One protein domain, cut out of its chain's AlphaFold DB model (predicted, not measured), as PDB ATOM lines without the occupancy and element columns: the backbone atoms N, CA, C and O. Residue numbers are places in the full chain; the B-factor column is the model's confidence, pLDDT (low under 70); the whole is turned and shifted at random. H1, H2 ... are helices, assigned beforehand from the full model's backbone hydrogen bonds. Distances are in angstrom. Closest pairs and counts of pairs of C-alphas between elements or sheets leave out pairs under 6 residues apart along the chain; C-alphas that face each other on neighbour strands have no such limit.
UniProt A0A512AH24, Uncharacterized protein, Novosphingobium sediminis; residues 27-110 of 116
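AT A GLANCE: This is residues 27 to 110 of the 116 residues of an uncharacterized protein of Novosphingobium sediminis (UniProt A0A512AH24). Two long helices, H1 and H5, cross; short H4 packs on both, H3 on H1, and H2 sits past H1's last residue, touching no helix. The printed part has 84 residues with five named helices, H1 to H5 in chain order, and no named strand: all helix. It is compact, radius of gyration of the C-alphas 12.5 A, spanning 36 by 27 by 18 A.

HOW THE PARTS SIT: H1, residues 27 to 44, touches H5, residues 93 to 109, opposite ways at a steep tilt of 48 degrees; their closest C-alphas, Ala 36 and Ala 98, are 4.9 A apart. H3, residues 63 to 71, touches residues 37 to 41 of H1 alone, closest C-alphas Leu 63 and Trp 41, 6.5 A. H4, residues 76 to 82, touches residues 99 to 106 of H5 alone, closest C-alphas Ala 81 and Ile 99, 5.7 A. H2, residues 54 to 58, is close to H1 but not clearly touching, closest C-alphas Trp 54 and His 44, 5.8 A. In all five, every O i to N i+4 pair is within hydrogen-bond range.

IN THESE COORDINATES: H1 runs 25.6 A from C-alpha 27 at (60.790, 56.775, 60.043); H5 runs 24.3 A to C-alpha 109 at (58.206, 59.623, 74.502).

THE WHOLE: The farthest C-alphas, Glu 27 and Gly 50, are 39.0 A apart. The printed part has no cut, no link is long, and no printed residue is under 70 in pLDDT.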
ATOM      1  N   GLU A  27      61.446  57.589  61.065       94.19
ATOM      2  CA  GLU A  27      60.790  56.775  60.043       94.19
ATOM      3  C   GLU A  27      60.208  55.472  60.603       94.19
ATOM      4  O   GLU A  27      59.092  55.083  60.262       94.19
ATOM      5  N   GLN A  28      60.913  54.810  61.523       93.31
ATOM      6  CA  GLN A  28      60.378  53.635  62.214       93.31
ATOM      7  C   GLN A  28      59.112  53.963  63.012       93.31
ATOM      8  O   GLN A  28      58.175  53.163  62.995       93.31
ATOM      9  N   ALA A  29      59.062  55.130  63.662       93.56
ATOM     10  CA  ALA A  29      57.873  55.586  64.371       93.56
ATOM     11  C   ALA A  29      56.698  55.838  63.412       93.56
ATOM     12  O   ALA A  29      55.594  55.368  63.681       93.56
ATOM     13  N   ARG A  30      56.934  56.485  62.259       94.88
ATOM     14  CA  ARG A  30      55.897  56.663  61.222       94.88
ATOM     15  C   ARG A  30      55.358  55.322  60.733       94.88
ATOM     16  O   ARG A  30      54.153  55.112  60.738       94.88
ATOM     17  N   ILE A  31      56.237  54.375  60.400       96.62
ATOM     18  CA  ILE A  31      55.831  53.030  59.964       96.62
ATOM     19  C   ILE A  31      55.022  52.305  61.054       96.62
ATOM     20  O   ILE A  31      54.075  51.585  60.737       96.62
ATOM     21  N   ALA A  32      55.386  52.460  62.329       96.56
ATOM     22  CA  ALA A  32      54.630  51.878  63.436       96.56
ATOM     23  C   ALA A  32      53.218  52.479  63.539       96.56
ATOM     24  O   ALA A  32      52.257  51.725  63.684       96.56
ATOM     25  N   VAL A  33      53.089  53.801  63.387       96.38
ATOM     26  CA  VAL A  33      51.795  54.498  63.341       96.38
ATOM     27  C   VAL A  33      50.937  53.984  62.186       96.38
ATOM     28  O   VAL A  33      49.803  53.581  62.424       96.38
ATOM     29  N   GLU A  34      51.478  53.899  60.968       97.38
ATOM     30  CA  GLU A  34      50.742  53.384  59.802       97.38
ATOM     31  C   GLU A  34      50.203  51.968  60.033       97.38
ATOM     32  O   GLU A  34      49.043  51.667  59.748       97.38
ATOM     33  N   ARG A  35      51.032  51.091  60.608       98.06
ATOM     34  CA  ARG A  35      50.627  49.718  60.933       98.06
ATOM     35  C   ARG A  35      49.540  49.676  61.999       98.06
ATOM     36  O   ARG A  35      48.638  48.852  61.890       98.06
ATOM     37  N   ALA A  36      49.625  50.534  63.013       98.00
ATOM     38  CA  ALA A  36      48.618  50.609  64.062       98.00
ATOM     39  C   ALA A  36      47.281  51.123  63.508       98.00
ATOM     40  O   ALA A  36      46.251  50.513  63.772       98.00
ATOM     41  N   VAL A  37      47.295  52.175  62.681       97.75
ATOM     42  CA  VAL A  37      46.096  52.697  62.002       97.75
ATOM     43  C   VAL A  37      45.452  51.614  61.140       97.75
ATOM     44  O   VAL A  37      44.245  51.403  61.223       97.75
ATOM     45  N   GLN A  38      46.249  50.872  60.367       98.06
ATOM     46  CA  GLN A  38      45.731  49.770  59.561       98.06
ATOM     47  C   GLN A  38      45.150  48.642  60.423       98.06
ATOM     48  O   GLN A  38      44.103  48.105  60.078       98.06
ATOM     49  N   ALA A  39      45.795  48.282  61.536       98.00
ATOM     50  CA  ALA A  39      45.293  47.257  62.451       98.00
ATOM     51  C   ALA A  39      43.960  47.666  63.094       98.00
ATOM     52  O   ALA A  39      43.019  46.875  63.119       98.00
ATOM     53  N   LEU A  40      43.865  48.917  63.556       96.75
ATOM     54  CA  LEU A  40      42.639  49.493  64.106       96.75
ATOM     55  C   LEU A  40      41.517  49.512  63.067       96.75
ATOM     56  O   LEU A  40      40.398  49.116  63.374       96.75
ATOM     57  N   TRP A  41      41.826  49.896  61.827       96.81
ATOM     58  CA  TRP A  41      40.859  49.877  60.735       96.81
ATOM     59  C   TRP A  41      40.392  48.458  60.391       96.81
ATOM     60  O   TRP A  41      39.199  48.215  60.259       96.81
ATOM     61  N   THR A  42      41.303  47.488  60.302       95.88
ATOM     62  CA  THR A  42      40.935  46.086  60.057       95.88
ATOM     63  C   THR A  42      40.035  45.538  61.167       95.88
ATOM     64  O   THR A  42      39.102  44.790  60.882       95.88
ATOM     65  N   PHE A  43      40.285  45.906  62.428       94.25
ATOM     66  CA  PHE A  43      39.399  45.556  63.536       94.25
ATOM     67  C   PHE A  43      38.040  46.262  63.429       94.25
ATOM     68  O   PHE A  43      37.010  45.621  63.613       94.25
ATOM     69  N   HIS A  44      38.029  47.552  63.091       93.06
ATOM     70  CA  HIS A  44      36.819  48.359  62.889       93.06
ATOM     71  C   HIS A  44      35.905  47.800  61.790       93.06
ATOM     72  O   HIS A  44      34.688  47.877  61.890       93.06
ATOM     73  N   GLN A  45      36.469  47.146  60.777       92.56
ATOM     74  CA  GLN A  45      35.687  46.474  59.735       92.56
ATOM     75  C   GLN A  45      35.013  45.167  60.191       92.56
ATOM     76  O   GLN A  45      34.256  44.573  59.424       92.56
ATOM     77  N   ARG A  46      35.296  44.675  61.403       91.38
ATOM     78  CA  ARG A  46      34.637  43.484  61.962       91.38
ATOM     79  C   ARG A  46      33.277  43.867  62.557       91.38
ATOM     80  O   ARG A  46      33.134  44.987  63.041       91.38
ATOM     81  N   PRO A  47      32.305  42.939  62.616       85.62
ATOM     82  CA  PRO A  47      31.064  43.180  63.340       85.62
ATOM     83  C   PRO A  47      31.348  43.546  64.799       85.62
ATOM     84  O   PRO A  47      32.129  42.872  65.480       85.62
ATOM     85  N   GLY A  48      30.717  44.611  65.283       80.06
ATOM     86  CA  GLY A  48      30.796  45.019  66.678       80.06
ATOM     87  C   GLY A  48      29.974  44.111  67.601       80.06
ATOM     88  O   GLY A  48      29.278  43.189  67.156       80.06
ATOM     89  N   PRO A  49      30.028  44.361  68.920       73.81
ATOM     90  CA  PRO A  49      29.197  43.659  69.891       73.81
ATOM     91  C   PRO A  49      27.712  43.737  69.509       73.81
ATOM     92  O   PRO A  49      27.195  44.806  69.196       73.81
ATOM     93  N   GLY A  50      27.020  42.596  69.515       80.38
ATOM     94  CA  GLY A  50      25.616  42.523  69.090       80.38
ATOM     95  C   GLY A  50      25.399  42.516  67.571       80.38
ATOM     96  O   GLY A  50      24.254  42.579  67.139       80.38
ATOM     97  N   GLY A  51      26.466  42.413  66.768       82.75
ATOM     98  CA  GLY A  51      26.388  42.317  65.306       82.75
ATOM     99  C   GLY A  51      26.194  43.656  64.590       82.75
ATOM    100  O   GLY A  51      25.893  43.659  63.402       82.75
ATOM    101  N   ILE A  52      26.347  44.780  65.299       84.88
ATOM    102  CA  ILE A  52      26.268  46.127  64.722       84.88
ATOM    103  C   ILE A  52      27.651  46.519  64.207       84.88
ATOM    104  O   ILE A  52      28.623  46.477  64.957       84.88
ATOM    105  N   ASP A  53      27.739  46.923  62.944       86.50
ATOM    106  CA  ASP A  53      28.990  47.402  62.355       86.50
ATOM    107  C   ASP A  53      29.462  48.696  63.024       86.50
ATOM    108  O   ASP A  53      28.674  49.612  63.273       86.50
ATOM    109  N   TRP A  54      30.769  48.818  63.260       86.56
ATOM    110  CA  TRP A  54      31.344  50.022  63.866       86.56
ATOM    111  C   TRP A  54      31.089  51.284  63.037       86.56
ATOM    112  O   TRP A  54      30.818  52.340  63.604       86.56
ATOM    113  N   SER A  55      31.072  51.157  61.710       87.19
ATOM    114  CA  SER A  55      30.760  52.252  60.783       87.19
ATOM    115  C   SER A  55      29.352  52.828  60.971       87.19
ATOM    116  O   SER A  55      29.128  54.003  60.682       87.19
ATOM    117  N   ALA A  56      28.402  52.038  61.486       85.19
ATOM    118  CA  ALA A  56      27.062  52.513  61.825       85.19
ATOM    119  C   ALA A  56      27.041  53.326  63.133       85.19
ATOM    120  O   ALA A  56      26.110  54.097  63.358       85.19
ATOM    121  N   ILE A  57      28.060  53.164  63.984       83.56
ATOM    122  CA  ILE A  57      28.188  53.835  65.283       83.56
ATOM    123  C   ILE A  57      28.981  55.138  65.144       83.56
ATOM    124  O   ILE A  57      28.550  56.172  65.647       83.56
ATOM    125  N   ASP A  58      30.133  55.098  64.472       83.44
ATOM    126  CA  ASP A  58      31.062  56.234  64.380       83.44
ATOM    127  C   ASP A  58      31.059  56.952  63.021       83.44
ATOM    128  O   ASP A  58      31.821  57.897  62.813       83.44
ATOM    129  N   CYS A  59      30.198  56.517  62.095       85.75
ATOM    130  CA  CYS A  59      30.044  57.063  60.744       85.75
ATOM    131  C   CYS A  59      31.319  57.027  59.876       85.75
ATOM    132  O   CYS A  59      31.361  57.656  58.814       85.75
ATOM    133  N   CYS A  60      32.350  56.273  60.269       91.31
ATOM    134  CA  CYS A  60      33.567  56.109  59.481       91.31
ATOM    135  C   CYS A  60      33.408  54.950  58.501       91.31
ATOM    136  O   CYS A  60      33.330  53.791  58.895       91.31
ATOM    137  N   THR A  61      33.389  55.243  57.201       92.56
ATOM    138  CA  THR A  61      33.175  54.214  56.162       92.56
ATOM    139  C   THR A  61      34.415  53.941  55.318       92.56
ATOM    140  O   THR A  61      34.478  52.944  54.602       92.56
ATOM    141  N   THR A  62      35.440  54.788  55.428       95.38
ATOM    142  CA  THR A  62      36.706  54.638  54.703       95.38
ATOM    143  C   THR A  62      37.904  54.765  55.637       95.38
ATOM    144  O   THR A  62      37.866  55.508  56.618       95.38
ATOM    145  N   LEU A  63      39.017  54.122  55.269       95.81
ATOM    146  CA  LEU A  63      40.290  54.256  55.982       95.81
ATOM    147  C   LEU A  63      40.745  55.722  56.078       95.81
ATOM    148  O   LEU A  63      41.290  56.129  57.096       95.81
ATOM    149  N   ALA A  64      40.508  56.527  55.040       95.56
ATOM    150  CA  ALA A  64      40.885  57.940  55.030       95.56
ATOM    151  C   ALA A  64      40.082  58.766  56.051       95.56
ATOM    152  O   ALA A  64      40.659  59.593  56.758       95.56
ATOM    153  N   GLN A  65      38.773  58.517  56.164       95.12
ATOM    154  CA  GLN A  65      37.932  59.137  57.194       95.12
ATOM    155  C   GLN A  65      38.379  58.696  58.583       95.12
ATOM    156  O   GLN A  65      38.684  59.544  59.412       95.12
ATOM    157  N   TYR A  66      38.524  57.388  58.797       95.19
ATOM    158  CA  TYR A  66      38.959  56.841  60.077       95.19
ATOM    159  C   TYR A  66      40.314  57.410  60.513       95.19
ATOM    160  O   TYR A  66      40.487  57.856  61.644       95.19
ATOM    161  N   ARG A  67      41.274  57.494  59.586       95.62
ATOM    162  CA  ARG A  67      42.558  58.153  59.827       95.62
ATOM    163  C   ARG A  67      42.382  59.619  60.219       95.62
ATOM    164  O   ARG A  67      42.993  60.054  61.189       95.62
ATOM    165  N   SER A  68      41.537  60.358  59.503       94.56
ATOM    166  CA  SER A  68      41.255  61.765  59.813       94.56
ATOM    167  C   SER A  68      40.667  61.926  61.222       94.56
ATOM    168  O   SER A  68      41.031  62.862  61.933       94.56
ATOM    169  N   GLU A  69      39.822  60.991  61.673       93.75
ATOM    170  CA  GLU A  69      39.322  60.969  63.054       93.75
ATOM    171  C   GLU A  69      40.449  60.785  64.080       93.75
ATOM    172  O   GLU A  69      40.501  61.486  65.099       93.75
ATOM    173  N   LEU A  70      41.363  59.847  63.812       94.19
ATOM    174  CA  LEU A  70      42.509  59.558  64.676       94.19
ATOM    175  C   LEU A  70      43.530  60.704  64.710       94.19
ATOM    176  O   LEU A  70      44.200  60.891  65.722       94.19
ATOM    177  N   GLU A  71      43.652  61.472  63.630       92.81
ATOM    178  CA  GLU A  71      44.583  62.601  63.521       92.81
ATOM    179  C   GLU A  71      44.005  63.915  64.067       92.81
ATOM    180  O   GLU A  71      44.762  64.844  64.349       92.81
ATOM    181  N   ARG A  72      42.681  63.998  64.280       92.31
ATOM    182  CA  ARG A  72      42.010  65.227  64.740       92.31
ATOM    183  C   ARG A  72      42.577  65.791  66.043       92.31
ATOM    184  O   ARG A  72      42.551  67.003  66.247       92.31
ATOM    185  N   SER A  73      43.042  64.932  66.946       89.50
ATOM    186  CA  SER A  73      43.606  65.340  68.233       89.50
ATOM    187  C   SER A  73      44.845  64.509  68.567       89.50
ATOM    188  O   SER A  73      44.817  63.289  68.371       89.50
ATOM    189  N   PRO A  74      45.907  65.119  69.137       74.06
ATOM    190  CA  PRO A  74      47.199  64.470  69.398       74.06
ATOM    191  C   PRO A  74      47.178  63.300  70.406       74.06
ATOM    192  O   PRO A  74      48.233  62.773  70.751       74.06
ATOM    193  N   GLY A  75      46.007  62.854  70.870       88.25
ATOM    194  CA  GLY A  75      45.842  61.674  71.725       88.25
ATOM    195  C   GLY A  75      44.956  60.565  71.153       88.25
ATOM    196  O   GLY A  75      44.980  59.459  71.693       88.25
ATOM    197  N   ASN A  76      44.201  60.815  70.078       93.81
ATOM    198  CA  ASN A  76      43.132  59.911  69.637       93.81
ATOM    199  C   ASN A  76      43.662  58.531  69.235       93.81
ATOM    200  O   ASN A  76      43.128  57.521  69.687       93.81
ATOM    201  N   LEU A  77      44.755  58.475  68.463       94.50
ATOM    202  CA  LEU A  77      45.396  57.207  68.099       94.50
ATOM    203  C   LEU A  77      45.773  56.376  69.331       94.50
ATOM    204  O   LEU A  77      45.493  55.182  69.392       94.50
ATOM    205  N   ILE A  78      46.403  57.003  70.324       95.12
ATOM    206  CA  ILE A  78      46.865  56.298  71.523       95.12
ATOM    207  C   ILE A  78      45.692  55.898  72.414       95.12
ATOM    208  O   ILE A  78      45.721  54.823  73.009       95.12
ATOM    209  N   GLN A  79      44.647  56.718  72.491       95.19
ATOM    210  CA  GLN A  79      43.421  56.370  73.197       95.19
ATOM    211  C   GLN A  79      42.737  55.157  72.552       95.19
ATOM    212  O   GLN A  79      42.412  54.208  73.264       95.19
ATOM    213  N   ALA A  80      42.592  55.150  71.224       95.25
ATOM    214  CA  ALA A  80      42.042  54.020  70.479       95.25
ATOM    215  C   ALA A  80      42.890  52.751  70.667       95.25
ATOM    216  O   ALA A  80      42.358  51.686  70.963       95.25
ATOM    217  N   ALA A  81      44.218  52.868  70.593       96.56
ATOM    218  CA  ALA A  81      45.137  51.755  70.825       96.56
ATOM    219  C   ALA A  81      45.026  51.177  72.249       96.56
ATOM    220  O   ALA A  81      45.026  49.962  72.435       96.56
ATOM    221  N   ARG A  82      44.909  52.037  73.268       96.31
ATOM    222  CA  ARG A  82      44.815  51.616  74.676       96.31
ATOM    223  C   ARG A  82      43.479  50.976  75.040       96.31
ATOM    224  O   ARG A  82      43.439  50.288  76.054       96.31
ATOM    225  N   ALA A  83      42.428  51.150  74.235       95.06
ATOM    226  CA  ALA A  83      41.142  50.479  74.446       95.06
ATOM    227  C   ALA A  83      41.254  48.943  74.412       95.06
ATOM    228  O   ALA A  83      40.392  48.251  74.940       95.06
ATOM    229  N   PHE A  84      42.337  48.421  73.832       95.44
ATOM    230  CA  PHE A  84      42.640  46.996  73.760       95.44
ATOM    231  C   PHE A  84      43.438  46.467  74.961       95.44
ATOM    232  O   PHE A  84      43.720  45.278  75.023       95.44
ATOM    233  N   LEU A  85      43.849  47.308  75.911       94.50
ATOM    234  CA  LEU A  85      44.525  46.825  77.117       94.50
ATOM    235  C   LEU A  85      43.522  46.190  78.102       94.50
ATOM    236  O   LEU A  85      42.391  46.662  78.195       94.50
ATOM    237  N   PRO A  86      43.943  45.179  78.890       93.88
ATOM    238  CA  PRO A  86      45.320  44.686  79.030       93.88
ATOM    239  C   PRO A  86      45.730  43.574  78.049       93.88
ATOM    240  O   PRO A  86      46.924  43.288  77.943       93.88
ATOM    241  N   ASP A  87      44.787  42.940  77.356       94.06
ATOM    242  CA  ASP A  87      44.980  41.616  76.742       94.06
ATOM    243  C   ASP A  87      44.877  41.578  75.210       94.06
ATOM    244  O   ASP A  87      45.150  40.545  74.602       94.06
ATOM    245  N   PHE A  88      44.552  42.703  74.574       95.44
ATOM    246  CA  PHE A  88      44.361  42.831  73.131       95.44
ATOM    247  C   PHE A  88      43.255  41.934  72.570       95.44
ATOM    248  O   PHE A  88      43.328  41.489  71.422       95.44
ATOM    249  N   THR A  89      42.216  41.684  73.371       92.75
ATOM    250  CA  THR A  89      41.083  40.844  72.976       92.75
ATOM    251  C   THR A  89      40.487  41.271  71.634       92.75
ATOM    252  O   THR A  89      40.230  42.445  71.372       92.75
ATOM    253  N   GLY A  90      40.247  40.278  70.776       90.62
ATOM    254  CA  GLY A  90      39.627  40.462  69.465       90.62
ATOM    255  C   GLY A  90      40.594  40.841  68.342       90.62
ATOM    256  O   GLY A  90      40.156  40.940  67.197       90.62
ATOM    257  N   LEU A  91      41.887  41.014  68.634       95.75
ATOM    258  CA  LEU A  91      42.937  41.267  67.646       95.75
ATOM    259  C   LEU A  91      43.685  39.986  67.268       95.75
ATOM    260  O   LEU A  91      43.832  39.061  68.069       95.75
ATOM    261  N   THR A  92      44.214  39.944  66.046       96.94
ATOM    262  CA  THR A  92      45.212  38.931  65.672       96.94
ATOM    263  C   THR A  92      46.559  39.219  66.353       96.94
ATOM    264  O   THR A  92      46.817  40.359  66.761       96.94
ATOM    265  N   PRO A  93      47.477  38.237  66.453       97.50
ATOM    266  CA  PRO A  93      48.813  38.478  67.000       97.50
ATOM    267  C   PRO A  93      49.581  39.593  66.275       97.50
ATOM    268  O   PRO A  93      50.334  40.342  66.896       97.50
ATOM    269  N   GLU A  94      49.416  39.718  64.959       97.75
ATOM    270  CA  GLU A  94      50.035  40.757  64.136       97.75
ATOM    271  C   GLU A  94      49.477  42.149  64.458       97.75
ATOM    272  O   GLU A  94      50.248  43.099  64.609       97.75
ATOM    273  N   GLU A  95      48.156  42.259  64.604       98.12
ATOM    274  CA  GLU A  95      47.463  43.501  64.962       98.12
ATOM    275  C   GLU A  95      47.824  43.953  66.376       98.12
ATOM    276  O   GLU A  95      48.201  45.109  66.580       98.12
ATOM    277  N   ALA A  96      47.805  43.025  67.337       98.19
ATOM    278  CA  ALA A  96      48.211  43.284  68.711       98.19
ATOM    279  C   ALA A  96      49.656  43.800  68.777       98.19
ATOM    280  O   ALA A  96      49.933  44.773  69.476       98.19
ATOM    281  N   ARG A  97      50.581  43.222  67.993       98.00
ATOM    282  CA  ARG A  97      51.966  43.718  67.900       98.00
ATOM    283  C   ARG A  97      52.050  45.130  67.320       98.00
ATOM    284  O   ARG A  97      52.855  45.924  67.804       98.00
ATOM    285  N   ALA A  98      51.251  45.451  66.303       98.19
ATOM    286  CA  ALA A  98      51.227  46.791  65.716       98.19
ATOM    287  C   ALA A  98      50.712  47.842  66.713       98.19
ATOM    288  O   ALA A  98      51.328  48.895  66.877       98.19
ATOM    289  N   ILE A  99      49.628  47.527  67.425       97.94
ATOM    290  CA  ILE A  99      49.023  48.404  68.435       97.94
ATOM    291  C   ILE A  99      49.947  48.552  69.651       97.94
ATOM    292  O   ILE A  99      50.190  49.666  70.110       97.94
ATOM    293  N   ARG A 100      50.542  47.459  70.141       97.50
ATOM    294  CA  ARG A 100      51.514  47.500  71.243       97.50
ATOM    295  C   ARG A 100      52.705  48.400  70.919       97.50
ATOM    296  O   ARG A 100      53.070  49.221  71.751       97.50
ATOM    297  N   ALA A 101      53.250  48.313  69.705       96.88
ATOM    298  CA  ALA A 101      54.395  49.127  69.304       96.88
ATOM    299  C   ALA A 101      54.119  50.638  69.400       96.88
ATOM    300  O   ALA A 101      54.986  51.382  69.853       96.88
ATOM    301  N   VAL A 102      52.927  51.111  69.010       95.62
ATOM    302  CA  VAL A 102      52.607  52.548  69.097       95.62
ATOM    303  C   VAL A 102      52.350  53.001  70.539       95.62
ATOM    304  O   VAL A 102      52.690  54.131  70.890       95.62
ATOM    305  N   ILE A 103      51.815  52.118  71.392       95.25
ATOM    306  CA  ILE A 103      51.700  52.365  72.837       95.25
ATOM    307  C   ILE A 103      53.096  52.502  73.451       95.25
ATOM    308  O   ILE A 103      53.362  53.515  74.091       95.25
ATOM    309  N   ASP A 104      53.992  51.548  73.187       94.12
ATOM    310  CA  ASP A 104      55.355  51.537  73.730       94.12
ATOM    311  C   ASP A 104      56.152  52.773  73.278       94.12
ATOM    312  O   ASP A 104      56.832  53.404  74.086       94.12
ATOM    313  N   ILE A 105      56.031  53.174  72.002       92.44
ATOM    314  CA  ILE A 105      56.627  54.420  71.491       92.44
ATOM    315  C   ILE A 105      56.053  55.630  72.234       92.44
ATOM    316  O   ILE A 105      56.806  56.496  72.674       92.44
ATOM    317  N   SER A 106      54.728  55.704  72.390       90.88
ATOM    318  CA  SER A 106      54.084  56.812  73.098       90.88
ATOM    319  C   SER A 106      54.526  56.895  74.557       90.88
ATOM    320  O   SER A 106      54.791  57.995  75.038       90.88
ATOM    321  N   ASP A 107      54.635  55.760  75.248       90.31
ATOM    322  CA  ASP A 107      55.094  55.705  76.634       90.31
ATOM    323  C   ASP A 107      56.579  56.062  76.760       90.31
ATOM    324  O   ASP A 107      56.941  56.796  77.675       90.31
ATOM    325  N   ALA A 108      57.426  55.651  75.812       88.62
ATOM    326  CA  ALA A 108      58.837  56.035  75.782       88.62
ATOM    327  C   ALA A 108      59.051  57.540  75.537       88.62
ATOM    328  O   ALA A 108      60.022  58.114  76.024       88.62
ATOM    329  N   LEU A 109      58.153  58.185  74.784       84.88
ATOM    330  CA  LEU A 109      58.206  59.623  74.502       84.88
ATOM    331  C   LEU A 109      57.649  60.488  75.637       84.88
ATOM    332  O   LEU A 109      57.851  61.705  75.627       84.88
ATOM    333  N   ARG A 110      56.940  59.907  76.612       75.44
ATOM    334  CA  ARG A 110      56.474  60.674  77.768       75.44
ATOM    335  C   ARG A 110      57.685  61.162  78.558       75.44
ATOM    336  O   ARG A 110      58.369  60.396  79.223       75.44
TER     337      ARG A 110